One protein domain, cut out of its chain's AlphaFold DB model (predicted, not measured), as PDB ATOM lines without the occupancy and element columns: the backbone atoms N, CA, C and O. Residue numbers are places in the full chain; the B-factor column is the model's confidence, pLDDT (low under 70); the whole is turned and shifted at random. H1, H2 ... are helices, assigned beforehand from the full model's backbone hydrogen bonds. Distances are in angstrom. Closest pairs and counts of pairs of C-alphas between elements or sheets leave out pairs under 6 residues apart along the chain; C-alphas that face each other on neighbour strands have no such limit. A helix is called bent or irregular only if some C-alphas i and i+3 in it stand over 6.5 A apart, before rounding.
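AT A GLANCE: This is residues 3 to 17 and 47 to 165 of the 166 residues of an uncharacterized protein of Roseovarius pacificus (UniProt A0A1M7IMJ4). One long helix, H7, runs diagonally through the middle; H1 packs alongside its earlier part, H5 crosses it steeply, and H6 makes a corner with its beginning. Near its other end H4 packs across H7, with H3 close by, and H2 lies beyond, side by side with H4. The printed part has 134 residues with seven named helices, H1 to H7 in chain order, and no named strand; its class is all helix. The whole is only just loose, close to compact, with a radius of gyration of the C-alphas of 17.3 A, and elongated, spanning 48 by 31 by 25 A.

IN THESE COORDINATES: Find C-alpha 135 at (182.974, 196.931, 204.505); from there H7, residues 135 to 163, runs 42.2 A to C-alpha 163 at (205.384, 167.185, 224.410). It has a kink of 29 degrees near residue 150, yet is neither bent nor irregular, only just: C-alphas 147 and 150 are 6.5 A apart. H1, residues 3 to 15, begins at C-alpha 3 at (190.674, 178.810, 209.739) and is 18.0 A long. Look next for H5, residues 96 to 113, 25.9 A, and H6, residues 122 to 132, 15.6 A. H2 holds residues 48 to 61, 20.0 A; H3 residues 68 to 73, 8.8 A; H4 residues 77 to 91, 20.0 A.

HOW THE PARTS SIT: Start at H7, the hub, which touches four helices. With residues 139 to 150 alone it touches H1, opposite ways at a shallow tilt of 25 degrees; the closest C-alphas, of Ala 7 and Gln 146, are 5.2 A apart. H5 touches H7 at a steep tilt of 61 degrees, closest at C-alphas Val 100 and Gly 151, 5.3 A. H5 also touches H1, C-alphas Leu 5 and Ala 111 at 5.3 A. H6 touches H1, C-alphas Leu 13 and Ser 122 at 4.3 A, but touches H7 only at the corner, and only just, with 3 pairs of C-alphas within 8 A, the closest Ala 129 and Leu 135 at 5.9 A. H4 touches H7, C-alphas Ala 83 and Leu 159 at 6.5 A. H2 and H4 only just touch, with 3 pairs within 8 A, closest Thr 60 and Lys 88 at 7.5 A. H3 is close to but not clearly touching H7, C-alphas Asp 69 and Val 156 at 7.6 A. Every O i to N i+4 pair is within hydrogen-bond range in H1, H2, H3, H5 and H6; in H4 it is 10 of 11, in H7 22 of 25.

THE WHOLE: The C-alphas of Pro 48 and Gly 119 are farthest apart, 49.9 A. Residues 18 to 46 are not printed; C-alphas 17 and 47 are 45.7 A apart across this cut. Of the links printed whole, none is long. Mean pLDDT of the printed part is 95.6; residue 165 is under 70.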
ATOM      1  N   TYR A   3     190.914 177.403 209.384       93.56
ATOM      2  CA  TYR A   3     190.674 178.810 209.739       93.56
ATOM      3  C   TYR A   3     191.655 179.794 209.103       93.56
ATOM      4  O   TYR A   3     191.219 180.820 208.594       93.56
ATOM      5  N   LEU A   4     192.952 179.470 209.070       96.88
ATOM      6  CA  LEU A   4     193.955 180.331 208.438       96.88
ATOM      7  C   LEU A   4     193.696 180.482 206.933       96.88
ATOM      8  O   LEU A   4     193.726 181.594 206.413       96.88
ATOM      9  N   LEU A   5     193.383 179.384 206.239       96.56
ATOM     10  CA  LEU A   5     193.070 179.428 204.808       96.56
ATOM     11  C   LEU A   5     191.756 180.174 204.535       96.56
ATOM     12  O   LEU A   5     191.696 180.963 203.597       96.56
ATOM     13  N   MET A   6     190.732 179.989 205.377       96.12
ATOM     14  CA  MET A   6     189.467 180.728 205.273       96.12
ATOM     15  C   MET A   6     189.662 182.233 205.486       96.12
ATOM     16  O   MET A   6     189.204 183.016 204.662       96.12
ATOM     17  N   ALA A   7     190.371 182.643 206.544       97.75
ATOM     18  CA  ALA A   7     190.667 184.053 206.807       97.75
ATOM     19  C   ALA A   7     191.520 184.670 205.688       97.75
ATOM     20  O   ALA A   7     191.295 185.810 205.291       97.75
ATOM     21  N   THR A   8     192.455 183.897 205.130       97.88
ATOM     22  CA  THR A   8     193.288 184.326 203.999       97.88
ATOM     23  C   THR A   8     192.462 184.538 202.734       97.88
ATOM     24  O   THR A   8     192.540 185.610 202.140       97.88
ATOM     25  N   LEU A   9     191.614 183.577 202.352       96.50
ATOM     26  CA  LEU A   9     190.700 183.745 201.219       96.50
ATOM     27  C   LEU A   9     189.728 184.911 201.429       96.50
ATOM     28  O   LEU A   9     189.536 185.711 200.514       96.50
ATOM     29  N   ALA A  10     189.146 185.031 202.625       97.50
ATOM     30  CA  ALA A  10     188.244 186.127 202.956       97.50
ATOM     31  C   ALA A  10     188.942 187.485 202.801       97.50
ATOM     32  O   ALA A  10     188.403 188.359 202.127       97.50
ATOM     33  N   ARG A  11     190.165 187.637 203.336       98.19
ATOM     34  CA  ARG A  11     190.967 188.861 203.185       98.19
ATOM     35  C   ARG A  11     191.184 189.196 201.713       98.19
ATOM     36  O   ARG A  11     190.839 190.290 201.283       98.19
ATOM     37  N   LEU A  12     191.702 188.246 200.932       97.38
ATOM     38  CA  LEU A  12     192.020 188.459 199.518       97.38
ATOM     39  C   LEU A  12     190.788 188.912 198.720       97.38
ATOM     40  O   LEU A  12     190.858 189.884 197.966       97.38
ATOM     41  N   LEU A  13     189.650 188.244 198.916       97.75
ATOM     42  CA  LEU A  13     188.399 188.575 198.237       97.75
ATOM     43  C   LEU A  13     187.824 189.925 198.693       97.75
ATOM     44  O   LEU A  13     187.376 190.703 197.849       97.75
ATOM     45  N   LEU A  14     187.868 190.244 199.990       98.19
ATOM     46  CA  LEU A  14     187.447 191.553 200.504       98.19
ATOM     47  C   LEU A  14     188.369 192.685 200.022       98.19
ATOM     48  O   LEU A  14     187.893 193.794 199.790       98.19
ATOM     49  N   GLU A  15     189.645 192.408 199.754       97.69
ATOM     50  CA  GLU A  15     190.608 193.351 199.161       97.69
ATOM     51  C   GLU A  15     190.464 193.510 197.637       97.69
ATOM     52  O   GLU A  15     190.975 194.473 197.070       97.69
ATOM     53  N   GLY A  16     189.670 192.667 196.969       96.94
ATOM     54  CA  GLY A  16     189.361 192.831 195.541       96.94
ATOM     55  C   GLY A  16     190.011 191.803 194.627       96.94
ATOM     56  O   GLY A  16     189.812 191.859 193.414       96.94
ATOM     57  N   HIS A  17     190.782 190.871 195.181       96.19
ATOM     58  CA  HIS A  17     191.484 189.868 194.395       96.19
ATOM     59  C   HIS A  17     190.500 188.863 193.790       96.19
ATOM     60  O   HIS A  17     189.464 188.531 194.372       96.19
ATOM     61  N   ASP A  47     190.527 182.005 238.250       90.81
ATOM     62  CA  ASP A  47     191.081 182.453 239.526       90.81
ATOM     63  C   ASP A  47     192.120 183.580 239.299       90.81
ATOM     64  O   ASP A  47     192.495 183.858 238.152       90.81
ATOM     65  N   PRO A  48     192.608 184.259 240.355       92.56
ATOM     66  CA  PRO A  48     193.573 185.349 240.195       92.56
ATOM     67  C   PRO A  48     194.854 184.952 239.445       92.56
ATOM     68  O   PRO A  48     195.418 185.765 238.712       92.56
ATOM     69  N   THR A  49     195.307 183.703 239.588       90.75
ATOM     70  CA  THR A  49     196.498 183.193 238.900       90.75
ATOM     71  C   THR A  49     196.251 183.071 237.400       90.75
ATOM     72  O   THR A  49     197.050 183.549 236.596       90.75
ATOM     73  N   MET A  50     195.123 182.485 237.006       93.50
ATOM     74  CA  MET A  50     194.738 182.352 235.606       93.50
ATOM     75  C   MET A  50     194.412 183.711 234.974       93.50
ATOM     76  O   MET A  50     194.765 183.957 233.822       93.50
ATOM     77  N   ALA A  51     193.802 184.629 235.727       94.50
ATOM     78  CA  ALA A  51     193.552 185.992 235.266       94.50
ATOM     79  C   ALA A  51     194.862 186.728 234.940       94.50
ATOM     80  O   ALA A  51     194.962 187.356 233.885       94.50
ATOM     81  N   SER A  52     195.882 186.589 235.795       95.38
ATOM     82  CA  SER A  52     197.219 187.140 235.552       95.38
ATOM     83  C   SER A  52     197.894 186.508 234.333       95.38
ATOM     84  O   SER A  52     198.471 187.230 233.526       95.38
ATOM     85  N   MET A  53     197.769 185.192 234.144       95.62
ATOM     86  CA  MET A  53     198.271 184.520 232.941       95.62
ATOM     87  C   MET A  53     197.584 185.030 231.669       95.62
ATOM     88  O   MET A  53     198.231 185.223 230.645       95.62
ATOM     89  N   TYR A  54     196.274 185.264 231.713       97.00
ATOM     90  CA  TYR A  54     195.536 185.809 230.576       97.00
ATOM     91  C   TYR A  54     195.937 187.246 230.247       97.00
ATOM     92  O   TYR A  54     195.918 187.605 229.071       97.00
ATOM     93  N   GLU A  55     196.289 188.053 231.249       97.12
ATOM     94  CA  GLU A  55     196.863 189.383 231.017       97.12
ATOM     95  C   GLU A  55     198.247 189.281 230.376       97.12
ATOM     96  O   GLU A  55     198.469 189.857 229.320       97.12
ATOM     97  N   ASP A  56     199.125 188.438 230.919       97.19
ATOM     98  CA  ASP A  56     200.462 188.201 230.360       97.19
ATOM     99  C   ASP A  56     200.400 187.725 228.894       97.19
ATOM    100  O   ASP A  56     201.182 188.177 228.061       97.19
ATOM    101  N   ILE A  57     199.433 186.870 228.536       97.00
ATOM    102  CA  ILE A  57     199.200 186.458 227.139       97.00
ATOM    103  C   ILE A  57     198.770 187.639 226.264       97.00
ATOM    104  O   ILE A  57     199.285 187.789 225.154       97.00
ATOM    105  N   ARG A  58     197.833 188.468 226.737       97.19
ATOM    106  CA  ARG A  58     197.364 189.652 225.999       97.19
ATOM    107  C   ARG A  58     198.497 190.638 225.756       97.19
ATOM    108  O   ARG A  58     198.701 191.044 224.615       97.19
ATOM    109  N   GLU A  59     199.246 190.969 226.801       97.50
ATOM    110  CA  GLU A  59     200.378 191.892 226.741       97.50
ATOM    111  C   GLU A  59     201.482 191.357 225.827       97.50
ATOM    112  O   GLU A  59     201.933 192.062 224.927       97.50
ATOM    113  N   THR A  60     201.864 190.087 225.994       96.62
ATOM    114  CA  THR A  60     202.935 189.468 225.202       96.62
ATOM    115  C   THR A  60     202.593 189.405 223.713       96.62
ATOM    116  O   THR A  60     203.464 189.613 222.871       96.62
ATOM    117  N   LEU A  61     201.339 189.098 223.367       95.06
ATOM    118  CA  LEU A  61     200.910 188.961 221.971       95.06
ATOM    119  C   LEU A  61     200.379 190.269 221.366       95.06
ATOM    120  O   LEU A  61     200.084 190.299 220.173       95.06
ATOM    121  N   GLY A  62     200.231 191.331 222.165       94.75
ATOM    122  CA  GLY A  62     199.625 192.590 221.731       94.75
ATOM    123  C   GLY A  62     198.151 192.446 221.335       94.75
ATOM    124  O   GLY A  62     197.700 193.084 220.385       94.75
ATOM    125  N   LEU A  63     197.400 191.579 222.022       94.81
ATOM    126  CA  LEU A  63     196.003 191.264 221.706       94.81
ATOM    127  C   LEU A  63     195.060 191.717 222.820       94.81
ATOM    128  O   LEU A  63     195.350 191.577 224.001       94.81
ATOM    129  N   HIS A  64     193.856 192.149 222.451       93.19
ATOM    130  CA  HIS A  64     192.800 192.482 223.420       93.19
ATOM    131  C   HIS A  64     192.012 191.259 223.918       93.19
ATOM    132  O   HIS A  64     191.092 191.389 224.723       93.19
ATOM    133  N   PHE A  65     192.342 190.061 223.435       94.56
ATOM    134  CA  PHE A  65     191.658 188.818 223.774       94.56
ATOM    135  C   PHE A  65     192.636 187.647 223.834       94.56
ATOM    136  O   PHE A  65     193.746 187.708 223.313       94.56
ATOM    137  N   VAL A  66     192.194 186.555 224.458       96.25
ATOM    138  CA  VAL A  66     192.958 185.306 224.551       96.25
ATOM    139  C   VAL A  66     192.405 184.311 223.535       96.25
ATOM    140  O   VAL A  66     191.202 184.029 223.529       96.25
ATOM    141  N   ASN A  67     193.272 183.769 222.677       95.88
ATOM    142  CA  ASN A  67     192.875 182.790 221.665       95.88
ATOM    143  C   ASN A  67     192.275 181.520 222.283       95.88
ATOM    144  O   ASN A  67     192.624 181.108 223.391       95.88
ATOM    145  N   THR A  68     191.384 180.876 221.528       95.06
ATOM    146  CA  THR A  68     190.695 179.644 221.930       95.06
ATOM    147  C   THR A  68     191.665 178.547 222.366       95.06
ATOM    148  O   THR A  68     191.396 177.871 223.354       95.06
ATOM    149  N   ASP A  69     192.803 178.405 221.686       95.81
ATOM    150  CA  ASP A  69     193.837 177.413 221.986       95.81
ATOM    151  C   ASP A  69     194.406 177.593 223.401       95.81
ATOM    152  O   ASP A  69     194.410 176.655 224.195       95.81
ATOM    153  N   TYR A  70     194.792 178.819 223.768       97.00
ATOM    154  CA  TYR A  70     195.301 179.126 225.110       97.00
ATOM    155  C   TYR A  70     194.235 178.929 226.189       97.00
ATOM    156  O   TYR A  70     194.527 178.414 227.265       97.00
ATOM    157  N   ARG A  71     192.974 179.252 225.883       97.00
ATOM    158  CA  ARG A  71     191.845 178.991 226.788       97.00
ATOM    159  C   ARG A  71     191.569 177.500 226.971       97.00
ATOM    160  O   ARG A  71     191.092 177.098 228.031       97.00
ATOM    161  N   ALA A  72     191.851 176.675 225.966       95.75
ATOM    162  CA  ALA A  72     191.791 175.226 226.097       95.75
ATOM    163  C   ALA A  72     192.960 174.704 226.953       95.75
ATOM    164  O   ALA A  72     192.733 173.944 227.893       95.75
ATOM    165  N   PHE A  73     194.195 175.161 226.706       95.81
ATOM    166  CA  PHE A  73     195.367 174.763 227.500       95.81
ATOM    167  C   PHE A  73     195.273 175.183 228.968       95.81
ATOM    168  O   PHE A  73     195.682 174.425 229.847       95.81
ATOM    169  N   ALA A  74     194.651 176.327 229.252       95.19
ATOM    170  CA  ALA A  74     194.377 176.823 230.598       95.19
ATOM    171  C   ALA A  74     193.564 175.856 231.478       95.19
ATOM    172  O   ALA A  74     193.519 176.019 232.697       95.19
ATOM    173  N   ARG A  75     192.951 174.806 230.913       94.00
ATOM    174  CA  ARG A  75     192.345 173.727 231.707       94.00
ATOM    175  C   ARG A  75     193.370 172.850 232.429       94.00
ATOM    176  O   ARG A  75     192.977 172.189 233.389       94.00
ATOM    177  N   TRP A  76     194.645 172.906 232.041       94.44
ATOM    178  CA  TRP A  76     195.772 172.243 232.700       94.44
ATOM    179  C   TRP A  76     196.861 173.263 233.073       94.44
ATOM    180  O   TRP A  76     197.920 173.284 232.445       94.44
ATOM    181  N   PRO A  77     196.641 174.109 234.100       92.94
ATOM    182  CA  PRO A  77     197.565 175.192 234.448       92.94
ATOM    183  C   PRO A  77     198.989 174.713 234.758       92.94
ATOM    184  O   PRO A  77     199.950 175.388 234.407       92.94
ATOM    185  N   SER A  78     199.133 173.530 235.365       93.44
ATOM    186  CA  SER A  78     200.436 172.930 235.684       93.44
ATOM    187  C   SER A  78     201.264 172.574 234.449       93.44
ATOM    188  O   SER A  78     202.487 172.601 234.515       93.44
ATOM    189  N   TYR A  79     200.610 172.263 233.328       94.56
ATOM    190  CA  TYR A  79     201.264 172.102 232.032       94.56
ATOM    191  C   TYR A  79     201.435 173.454 231.338       94.56
ATOM    192  O   TYR A  79     202.514 173.778 230.848       94.56
ATOM    193  N   PHE A  80     200.364 174.247 231.283       95.81
ATOM    194  CA  PHE A  80     200.347 175.421 230.425       95.81
ATOM    195  C   PHE A  80     201.270 176.529 230.931       95.81
ATOM    196  O   PHE A  80     201.897 177.189 230.114       95.81
ATOM    197  N   ALA A  81     201.426 176.701 232.249       95.75
ATOM    198  CA  ALA A  81     202.325 177.707 232.813       95.75
ATOM    199  C   ALA A  81     203.792 177.551 232.354       95.75
ATOM    200  O   ALA A  81     204.323 178.512 231.791       95.75
ATOM    201  N   PRO A  82     204.457 176.390 232.534       96.06
ATOM    202  CA  PRO A  82     205.820 176.214 232.031       96.06
ATOM    203  C   PRO A  82     205.887 176.239 230.497       96.06
ATOM    204  O   PRO A  82     206.774 176.878 229.942       96.06
ATOM    205  N   ALA A  83     204.916 175.638 229.799       97.12
ATOM    206  CA  ALA A  83     204.893 175.628 228.333       97.12
ATOM    207  C   ALA A  83     204.775 177.046 227.734       97.12
ATOM    208  O   ALA A  83     205.445 177.380 226.756       97.12
ATOM    209  N   TRP A  84     203.955 177.902 228.352       97.44
ATOM    210  CA  TRP A  84     203.824 179.311 228.000       97.44
ATOM    211  C   TRP A  84     205.111 180.090 228.280       97.44
ATOM    212  O   TRP A  84     205.530 180.868 227.429       97.44
ATOM    213  N   ALA A  85     205.769 179.866 229.422       96.25
ATOM    214  CA  ALA A  85     207.032 180.532 229.744       96.25
ATOM    215  C   ALA A  85     208.118 180.257 228.687       96.25
ATOM    216  O   ALA A  85     208.766 181.192 228.213       96.25
ATOM    217  N   ASP A  86     208.252 179.002 228.261       96.56
ATOM    218  CA  ASP A  86     209.155 178.611 227.176       96.56
ATOM    219  C   ASP A  86     208.761 179.254 225.839       96.56
ATOM    220  O   ASP A  86     209.615 179.783 225.121       96.56
ATOM    221  N   LEU A  87     207.460 179.251 225.510       97.56
ATOM    222  CA  LEU A  87     206.957 179.892 224.298       97.56
ATOM    223  C   LEU A  87     207.287 181.388 224.295       97.56
ATOM    224  O   LEU A  87     207.769 181.881 223.283       97.56
ATOM    225  N   LYS A  88     207.112 182.107 225.412       96.56
ATOM    226  CA  LYS A  88     207.490 183.529 225.510       96.56
ATOM    227  C   LYS A  88     208.959 183.765 225.167       96.56
ATOM    228  O   LYS A  88     209.271 184.711 224.444       96.56
ATOM    229  N   GLY A  89     209.850 182.891 225.637       95.38
ATOM    230  CA  GLY A  89     211.260 182.920 225.248       95.38
ATOM    231  C   GLY A  89     211.436 182.776 223.733       95.38
ATOM    232  O   GLY A  89     212.155 183.558 223.115       95.38
ATOM    233  N   ALA A  90     210.719 181.835 223.114       95.56
ATOM    234  CA  ALA A  90     210.769 181.608 221.672       95.56
ATOM    235  C   ALA A  90     210.191 182.766 220.837       95.56
ATOM    236  O   ALA A  90     210.747 183.073 219.785       95.56
ATOM    237  N   LEU A  91     209.131 183.443 221.301       95.88
ATOM    238  CA  LEU A  91     208.499 184.572 220.593       95.88
ATOM    239  C   LEU A  91     209.478 185.727 220.324       95.88
ATOM    240  O   LEU A  91     209.377 186.406 219.306       95.88
ATOM    241  N   THR A  92     210.422 185.941 221.242       89.50
ATOM    242  CA  THR A  92     211.463 186.984 221.137       89.50
ATOM    243  C   THR A  92     212.778 186.467 220.556       89.50
ATOM    244  O   THR A  92     213.721 187.234 220.355       89.50
ATOM    245  N   GLY A  93     212.850 185.163 220.280       91.62
ATOM    246  CA  GLY A  93     214.029 184.511 219.741       91.62
ATOM    247  C   GLY A  93     214.245 184.802 218.252       91.62
ATOM    248  O   GLY A  93     213.314 185.165 217.522       91.62
ATOM    249  N   PRO A  94     215.481 184.614 217.760       91.50
ATOM    250  CA  PRO A  94     215.774 184.751 216.341       91.50
ATOM    251  C   PRO A  94     214.974 183.730 215.519       91.50
ATOM    252  O   PRO A  94     214.844 182.568 215.900       91.50
ATOM    253  N   GLY A  95     214.451 184.166 214.372       94.19
ATOM    254  CA  GLY A  95     213.741 183.313 213.415       94.19
ATOM    255  C   GLY A  95     212.238 183.143 213.659       94.19
ATOM    256  O   GLY A  95     211.559 182.638 212.769       94.19
ATOM    257  N   TYR A  96     211.685 183.597 214.794       96.94
ATOM    258  CA  TYR A  96     210.232 183.542 215.015       96.94
ATOM    259  C   TYR A  96     209.472 184.353 213.956       96.94
ATOM    260  O   TYR A  96     208.601 183.814 213.276       96.94
ATOM    261  N   ALA A  97     209.847 185.622 213.757       96.19
ATOM    262  CA  ALA A  97     209.208 186.490 212.767       96.19
ATOM    263  C   ALA A  97     209.290 185.909 211.342       96.19
ATOM    264  O   ALA A  97     208.281 185.857 210.641       96.19
ATOM    265  N   ASP A  98     210.456 185.386 210.951       97.75
ATOM    266  CA  ASP A  98     210.653 184.754 209.640       97.75
ATOM    267  C   ASP A  98     209.785 183.501 209.464       97.75
ATOM    268  O   ASP A  98     209.253 183.246 208.381       97.75
ATOM    269  N   ALA A  99     209.609 182.712 210.528       97.75
ATOM    270  CA  ALA A  99     208.749 181.537 210.511       97.75
ATOM    271  C   ALA A  99     207.262 181.915 210.406       97.75
ATOM    272  O   ALA A  99     206.528 181.279 209.647       97.75
ATOM    273  N   VAL A 100     206.816 182.962 211.109       98.06
ATOM    274  CA  VAL A 100     205.448 183.494 210.986       98.06
ATOM    275  C   VAL A 100     205.184 183.972 209.559       98.06
ATOM    276  O   VAL A 100     204.178 183.585 208.963       98.06
ATOM    277  N   GLU A 101     206.112 184.741 208.988       97.88
ATOM    278  CA  GLU A 101     206.026 185.231 207.611       97.88
ATOM    279  C   GLU A 101     206.021 184.077 206.599       97.88
ATOM    280  O   GLU A 101     205.247 184.068 205.640       97.88
ATOM    281  N   HIS A 102     206.831 183.041 206.830       98.00
ATOM    282  CA  HIS A 102     206.814 181.842 206.000       98.00
ATOM    283  C   HIS A 102     205.442 181.153 206.021       98.00
ATOM    284  O   HIS A 102     204.908 180.829 204.959       98.00
ATOM    285  N   VAL A 103     204.851 180.950 207.206       98.06
ATOM    286  CA  VAL A 103     203.510 180.355 207.339       98.06
ATOM    287  C   VAL A 103     202.456 181.224 206.652       98.06
ATOM    288  O   VAL A 103     201.573 180.688 205.981       98.06
ATOM    289  N   HIS A 104     202.551 182.549 206.782       97.94
ATOM    290  CA  HIS A 104     201.645 183.493 206.127       97.94
ATOM    291  C   HIS A 104     201.711 183.385 204.601       97.94
ATOM    292  O   HIS A 104     200.677 183.176 203.962       97.94
ATOM    293  N   ARG A 105     202.915 183.414 204.020       97.81
ATOM    294  CA  ARG A 105     203.114 183.261 202.572       97.81
ATOM    295  C   ARG A 105     202.575 181.929 202.057       97.81
ATOM    296  O   ARG A 105     201.808 181.908 201.098       97.81
ATOM    297  N   VAL A 106     202.904 180.826 202.734       97.25
ATOM    298  CA  VAL A 106     202.391 179.494 202.374       97.25
ATOM    299  C   VAL A 106     200.863 179.460 202.433       97.25
ATOM    300  O   VAL A 106     200.226 178.872 201.561       97.25
ATOM    301  N   ALA A 107     200.248 180.111 203.424       97.12
ATOM    302  CA  ALA A 107     198.795 180.182 203.522       97.12
ATOM    303  C   ALA A 107     198.155 180.938 202.349       97.12
ATOM    304  O   ALA A 107     197.098 180.515 201.887       97.12
ATOM    305  N   ILE A 108     198.782 182.010 201.851       96.19
ATOM    306  CA  ILE A 108     198.326 182.739 200.656       96.19
ATOM    307  C   ILE A 108     198.388 181.842 199.421       96.19
ATOM    308  O   ILE A 108     197.376 181.695 198.730       96.19
ATOM    309  N   ASP A 109     199.535 181.206 199.182       94.94
ATOM    310  CA  ASP A 109     199.739 180.333 198.022       94.94
ATOM    311  C   ASP A 109     198.721 179.183 198.020       94.94
ATOM    312  O   ASP A 109     198.054 178.912 197.019       94.94
ATOM    313  N   MET A 110     198.530 178.549 199.181       94.19
ATOM    314  CA  MET A 110     197.550 177.479 199.350       94.19
ATOM    315  C   MET A 110     196.113 177.968 199.176       94.19
ATOM    316  O   MET A 110     195.317 177.281 198.541       94.19
ATOM    317  N   ALA A 111     195.764 179.124 199.745       94.06
ATOM    318  CA  ALA A 111     194.423 179.692 199.679       94.06
ATOM    319  C   ALA A 111     193.986 179.925 198.228       94.06
ATOM    320  O   ALA A 111     192.917 179.466 197.829       94.06
ATOM    321  N   ILE A 112     194.828 180.576 197.422       91.69
ATOM    322  CA  ILE A 112     194.523 180.884 196.016       91.69
ATOM    323  C   ILE A 112     194.420 179.604 195.172       91.69
ATOM    324  O   ILE A 112     193.591 179.532 194.258       91.69
ATOM    325  N   ALA A 113     195.208 178.579 195.509       92.94
ATOM    326  CA  ALA A 113     195.196 177.294 194.822       92.94
ATOM    327  C   ALA A 113     193.941 176.440 195.102       92.94
ATOM    328  O   ALA A 113     193.678 175.483 194.374       92.94
ATOM    329  N   LEU A 114     193.142 176.757 196.130       92.31
ATOM    330  CA  LEU A 114     191.932 175.990 196.450       92.31
ATOM    331  C   LEU A 114     190.906 176.026 195.304       92.31
ATOM    332  O   LEU A 114     190.783 177.051 194.633       92.31
ATOM    333  N   PRO A 115     190.117 174.953 195.098       92.81
ATOM    334  CA  PRO A 115     189.053 174.943 194.098       92.81
ATOM    335  C   PRO A 115     187.931 175.923 194.480       92.81
ATOM    336  O   PRO A 115     187.572 176.017 195.652       92.81
ATOM    337  N   ASN A 116     187.313 176.575 193.488       93.00
ATOM    338  CA  ASN A 116     186.167 177.476 193.676       93.00
ATOM    339  C   ASN A 116     184.891 176.925 192.997       93.00
ATOM    340  O   ASN A 116     184.397 177.508 192.031       93.00
ATOM    341  N   PRO A 117     184.343 175.783 193.457       89.88
ATOM    342  CA  PRO A 117     183.230 175.114 192.776       89.88
ATOM    343  C   PRO A 117     181.923 175.917 192.799       89.88
ATOM    344  O   PRO A 117     181.082 175.738 191.926       89.88
ATOM    345  N   ALA A 118     181.748 176.793 193.792       89.44
ATOM    346  CA  ALA A 118     180.571 177.649 193.924       89.44
ATOM    347  C   ALA A 118     180.709 178.987 193.175       89.44
ATOM    348  O   ALA A 118     179.771 179.780 193.175       89.44
ATOM    349  N   GLY A 119     181.868 179.266 192.562       93.12
ATOM    350  CA  GLY A 119     182.110 180.512 191.836       93.12
ATOM    351  C   GLY A 119     182.046 181.765 192.716       93.12
ATOM    352  O   GLY A 119     181.584 182.809 192.258       93.12
ATOM    353  N   LEU A 120     182.483 181.685 193.980       95.25
ATOM    354  CA  LEU A 120     182.516 182.840 194.880       95.25
ATOM    355  C   LEU A 120     183.430 183.924 194.299       95.25
ATOM    356  O   LEU A 120     184.587 183.662 193.973       95.25
ATOM    357  N   THR A 121     182.917 185.147 194.189       96.69
ATOM    358  CA  THR A 121     183.664 186.296 193.659       96.69
ATOM    359  C   THR A 121     183.923 187.334 194.741       96.69
ATOM    360  O   THR A 121     183.168 187.431 195.710       96.69
ATOM    361  N   SER A 122     184.946 188.170 194.536       97.62
ATOM    362  CA  SER A 122     185.206 189.328 195.398       97.62
ATOM    363  C   SER A 122     183.977 190.234 195.517       97.62
ATOM    364  O   SER A 122     183.603 190.614 196.622       97.62
ATOM    365  N   ARG A 123     183.299 190.518 194.395       98.00
ATOM    366  CA  ARG A 123     182.067 191.318 194.388       98.00
ATOM    367  C   ARG A 123     180.997 190.702 195.290       98.00
ATOM    368  O   ARG A 123     180.504 191.388 196.170       98.00
ATOM    369  N   ALA A 124     180.700 189.414 195.114       97.75
ATOM    370  CA  ALA A 124     179.674 188.740 195.909       97.75
ATOM    371  C   ALA A 124     179.987 188.764 197.415       97.75
ATOM    372  O   ALA A 124     179.093 189.025 198.213       97.75
ATOM    373  N   LEU A 125     181.248 188.539 197.807       97.69
ATOM    374  CA  LEU A 125     181.634 188.587 199.221       97.69
ATOM    375  C   LEU A 125     181.570 190.010 199.792       97.69
ATOM    376  O   LEU A 125     181.120 190.195 200.916       97.69
ATOM    377  N   ARG A 126     181.997 191.019 199.023       98.38
ATOM    378  CA  ARG A 126     181.912 192.429 199.428       98.38
ATOM    379  C   ARG A 126     180.469 192.899 199.571       98.38
ATOM    380  O   ARG A 126     180.172 193.625 200.511       98.38
ATOM    381  N   ASP A 127     179.591 192.496 198.658       98.25
ATOM    382  CA  ASP A 127     178.167 192.831 198.716       98.25
ATOM    383  C   ASP A 127     177.502 192.173 199.932       98.25
ATOM    384  O   ASP A 127     176.730 192.826 200.628       98.25
ATOM    385  N   ALA A 128     177.860 190.921 200.243       97.50
ATOM    386  CA  ALA A 128     177.416 190.251 201.464       97.50
ATOM    387  C   ALA A 128     177.939 190.951 202.730       97.50
ATOM    388  O   ALA A 128     177.159 191.238 203.628       97.50
ATOM    389  N   ALA A 129     179.228 191.306 202.775       97.62
ATOM    390  CA  ALA A 129     179.809 192.027 203.908       97.62
ATOM    391  C   ALA A 129     179.093 193.362 204.168       97.62
ATOM    392  O   ALA A 129     178.759 193.652 205.310       97.62
ATOM    393  N   LYS A 130     178.789 194.123 203.107       97.81
ATOM    394  CA  LYS A 130     178.034 195.387 203.180       97.81
ATOM    395  C   LYS A 130     176.588 195.228 203.643       97.81
ATOM    396  O   LYS A 130     175.992 196.198 204.099       97.81
ATOM    397  N   ALA A 131     176.000 194.047 203.464       97.56
ATOM    398  CA  ALA A 131     174.665 193.763 203.973       97.56
ATOM    399  C   ALA A 131     174.669 193.546 205.497       97.56
ATOM    400  O   ALA A 131     173.653 193.807 206.138       97.56
ATOM    401  N   ASP A 132     175.802 193.112 206.059       94.88
ATOM    402  CA  ASP A 132     175.956 192.827 207.486       94.88
ATOM    403  C   ASP A 132     176.534 194.021 208.277       94.88
ATOM    404  O   ASP A 132     176.083 194.288 209.392       94.88
ATOM    405  N   ALA A 133     177.530 194.732 207.732       96.50
ATOM    406  CA  ALA A 133     178.209 195.868 208.370       96.50
ATOM    407  C   ALA A 133     178.970 196.744 207.348       96.50
ATOM    408  O   ALA A 133     179.004 196.448 206.155       96.50
ATOM    409  N   GLU A 134     179.623 197.818 207.807       97.44
ATOM    410  CA  GLU A 134     180.528 198.595 206.955       97.44
ATOM    411  C   GLU A 134     181.683 197.717 206.449       97.44
ATOM    412  O   GLU A 134     182.309 196.972 207.206       97.44
ATOM    413  N   LEU A 135     181.979 197.802 205.145       97.12
ATOM    414  CA  LEU A 135     182.974 196.931 204.505       97.12
ATOM    415  C   LEU A 135     184.352 197.046 205.170       97.12
ATOM    416  O   LEU A 135     185.037 196.036 205.332       97.12
ATOM    417  N   ASP A 136     184.742 198.262 205.547       97.69
ATOM    418  CA  ASP A 136     186.046 198.537 206.149       97.69
ATOM    419  C   ASP A 136     186.162 197.935 207.557       97.69
ATOM    420  O   ASP A 136     187.230 197.439 207.918       97.69
ATOM    421  N   ASP A 137     185.065 197.871 208.320       97.75
ATOM    422  CA  ASP A 137     185.039 197.218 209.634       97.75
ATOM    423  C   ASP A 137     185.207 195.702 209.489       97.75
ATOM    424  O   ASP A 137     186.044 195.086 210.158       97.75
ATOM    425  N   VAL A 138     184.463 195.091 208.557       97.88
ATOM    426  CA  VAL A 138     184.581 193.655 208.258       97.88
ATOM    427  C   VAL A 138     185.995 193.322 207.786       97.88
ATOM    428  O   VAL A 138     186.606 192.366 208.271       97.88
ATOM    429  N   LEU A 139     186.539 194.118 206.861       97.81
ATOM    430  CA  LEU A 139     187.892 193.933 206.349       97.81
ATOM    431  C   LEU A 139     188.935 194.069 207.463       97.81
ATOM    432  O   LEU A 139     189.821 193.222 207.545       97.81
ATOM    433  N   SER A 140     188.800 195.058 208.349       97.50
ATOM    434  CA  SER A 140     189.721 195.271 209.473       97.50
ATOM    435  C   SER A 140     189.769 194.061 210.410       97.50
ATOM    436  O   SER A 140     190.849 193.600 210.787       97.50
ATOM    437  N   VAL A 141     188.610 193.480 210.737       96.50
ATOM    438  CA  VAL A 141     188.534 192.268 211.569       96.50
ATOM    439  C   VAL A 141     189.152 191.066 210.852       96.50
ATOM    440  O   VAL A 141     189.927 190.313 211.445       96.50
ATOM    441  N   VAL A 142     188.850 190.879 209.566       97.75
ATOM    442  CA  VAL A 142     189.412 189.773 208.780       97.75
ATOM    443  C   VAL A 142     190.930 189.906 208.651       97.75
ATOM    444  O   VAL A 142     191.636 188.907 208.796       97.75
ATOM    445  N   GLN A 143     191.448 191.117 208.440       97.62
ATOM    446  CA  GLN A 143     192.883 191.396 208.411       97.62
ATOM    447  C   GLN A 143     193.534 191.071 209.755       97.62
ATOM    448  O   GLN A 143     194.521 190.337 209.769       97.62
ATOM    449  N   LEU A 144     192.953 191.524 210.870       96.38
ATOM    450  CA  LEU A 144     193.440 191.196 212.211       96.38
ATOM    451  C   LEU A 144     193.613 189.681 212.382       96.38
ATOM    452  O   LEU A 144     194.694 189.217 212.745       96.38
ATOM    453  N   PHE A 145     192.581 188.892 212.074       96.62
ATOM    454  CA  PHE A 145     192.668 187.436 212.213       96.62
ATOM    455  C   PHE A 145     193.626 186.795 211.204       96.62
ATOM    456  O   PHE A 145     194.338 185.857 211.560       96.62
ATOM    457  N   GLN A 146     193.682 187.276 209.963       97.19
ATOM    458  CA  GLN A 146     194.571 186.714 208.946       97.19
ATOM    459  C   GLN A 146     196.052 186.925 209.289       97.19
ATOM    460  O   GLN A 146     196.850 186.030 209.021       97.19
ATOM    461  N   TRP A 147     196.408 188.046 209.919       96.25
ATOM    462  CA  TRP A 147     197.764 188.302 210.415       96.25
ATOM    463  C   TRP A 147     198.066 187.594 211.741       96.25
ATOM    464  O   TRP A 147     199.197 187.172 211.970       96.25
ATOM    465  N   LEU A 148     197.058 187.398 212.592       96.75
ATOM    466  CA  LEU A 148     197.194 186.687 213.866       96.75
ATOM    467  C   LEU A 148     197.429 185.180 213.672       96.75
ATOM    468  O   LEU A 148     198.286 184.575 214.322       96.75
ATOM    469  N   LEU A 149     196.628 184.544 212.814       97.75
ATOM    470  CA  LEU A 149     196.530 183.083 212.719       97.75
ATOM    471  C   LEU A 149     197.831 182.352 212.316       97.75
ATOM    472  O   LEU A 149     198.019 181.240 212.812       97.75
ATOM    473  N   PRO A 150     198.735 182.900 211.477       97.94
ATOM    474  CA  PRO A 150     200.041 182.297 211.209       97.94
ATOM    475  C   PRO A 150     200.892 182.151 212.473       97.94
ATOM    476  O   PRO A 150     201.426 181.071 212.729       97.94
ATOM    477  N   GLY A 151     200.946 183.200 213.303       97.50
ATOM    478  CA  GLY A 151     201.638 183.173 214.592       97.50
ATOM    479  C   GLY A 151     201.022 182.149 215.537       97.50
ATOM    480  O   GLY A 151     201.724 181.305 216.081       97.50
ATOM    481  N   LEU A 152     199.692 182.127 215.649       97.81
ATOM    482  CA  LEU A 152     199.000 181.133 216.472       97.81
ATOM    483  C   LEU A 152     199.270 179.690 216.006       97.81
ATOM    484  O   LEU A 152     199.491 178.805 216.832       97.81
ATOM    485  N   ALA A 153     199.298 179.446 214.690       97.25
ATOM    486  CA  ALA A 153     199.616 178.136 214.125       97.25
ATOM    487  C   ALA A 153     201.032 177.674 214.498       97.25
ATOM    488  O   ALA A 153     201.232 176.509 214.859       97.25
ATOM    489  N   LEU A 154     202.001 178.589 214.432       97.31
ATOM    490  CA  LEU A 154     203.377 178.335 214.837       97.31
ATOM    491  C   LEU A 154     203.473 178.086 216.348       97.31
ATOM    492  O   LEU A 154     204.057 177.087 216.762       97.31
ATOM    493  N   ASN A 155     202.819 178.919 217.157       97.75
ATOM    494  CA  ASN A 155     202.796 178.810 218.617       97.75
ATOM    495  C   ASN A 155     202.248 177.458 219.077       97.75
ATOM    496  O   ASN A 155     202.869 176.775 219.885       97.75
ATOM    497  N   VAL A 156     201.111 177.020 218.532       96.75
ATOM    498  CA  VAL A 156     200.534 175.707 218.867       96.75
ATOM    499  C   VAL A 156     201.433 174.563 218.390       96.75
ATOM    500  O   VAL A 156     201.544 173.542 219.070       96.75
ATOM    501  N   SER A 157     202.117 174.724 217.253       96.12
ATOM    502  CA  SER A 157     203.087 173.733 216.767       96.12
ATOM    503  C   SER A 157     204.302 173.617 217.691       96.12
ATOM    504  O   SER A 157     204.745 172.502 217.963       96.12
ATOM    505  N   PHE A 158     204.789 174.742 218.221       96.50
ATOM    506  CA  PHE A 158     205.845 174.785 219.232       96.50
ATOM    507  C   PHE A 158     205.413 174.070 220.519       96.50
ATOM    508  O   PHE A 158     206.093 173.147 220.959       96.50
ATOM    509  N   LEU A 159     204.238 174.413 221.061       96.31
ATOM    510  CA  LEU A 159     203.693 173.779 222.270       96.31
ATOM    511  C   LEU A 159     203.532 172.260 222.096       96.31
ATOM    512  O   LEU A 159     203.856 171.471 222.979       96.31
ATOM    513  N   ARG A 160     203.087 171.819 220.915       95.62
ATOM    514  CA  ARG A 160     203.014 170.392 220.582       95.62
ATOM    515  C   ARG A 160     204.399 169.734 220.559       95.62
ATOM    516  O   ARG A 160     204.524 168.596 221.007       95.62
ATOM    517  N   ALA A 161     205.417 170.404 220.021       95.19
ATOM    518  CA  ALA A 161     206.772 169.862 219.918       95.19
ATOM    519  C   ALA A 161     207.425 169.639 221.294       95.19
ATOM    520  O   ALA A 161     208.149 168.658 221.463       95.19
ATOM    521  N   GLN A 162     207.099 170.472 222.289       92.88
ATOM    522  CA  GLN A 162     207.553 170.294 223.675       92.88
ATOM    523  C   GLN A 162     207.118 168.952 224.279       92.88
ATOM    524  O   GLN A 162     207.845 168.376 225.077       92.88
ATOM    525  N   ILE A 163     205.944 168.443 223.889       89.12
ATOM    526  CA  ILE A 163     205.384 167.185 224.410       89.12
ATOM    527  C   ILE A 163     205.786 165.982 223.540       89.12
ATOM    528  O   ILE A 163     205.776 164.842 223.992       89.12
ATOM    529  N   ALA A 164     206.111 166.216 222.266       82.25
ATOM    530  CA  ALA A 164     206.410 165.159 221.300       82.25
ATOM    531  C   ALA A 164     207.843 164.601 221.403       82.25
ATOM    532  O   ALA A 164     208.179 163.677 220.659       82.25
ATOM    533  N   THR A 165     208.675 165.144 222.294       61.50
ATOM    534  CA  THR A 165     210.050 164.678 222.520       61.50
ATOM    535  C   THR A 165     210.076 163.769 223.759       61.50
ATOM    536  O   THR A 165     209.584 164.208 224.799       61.50
TER     537      THR A 165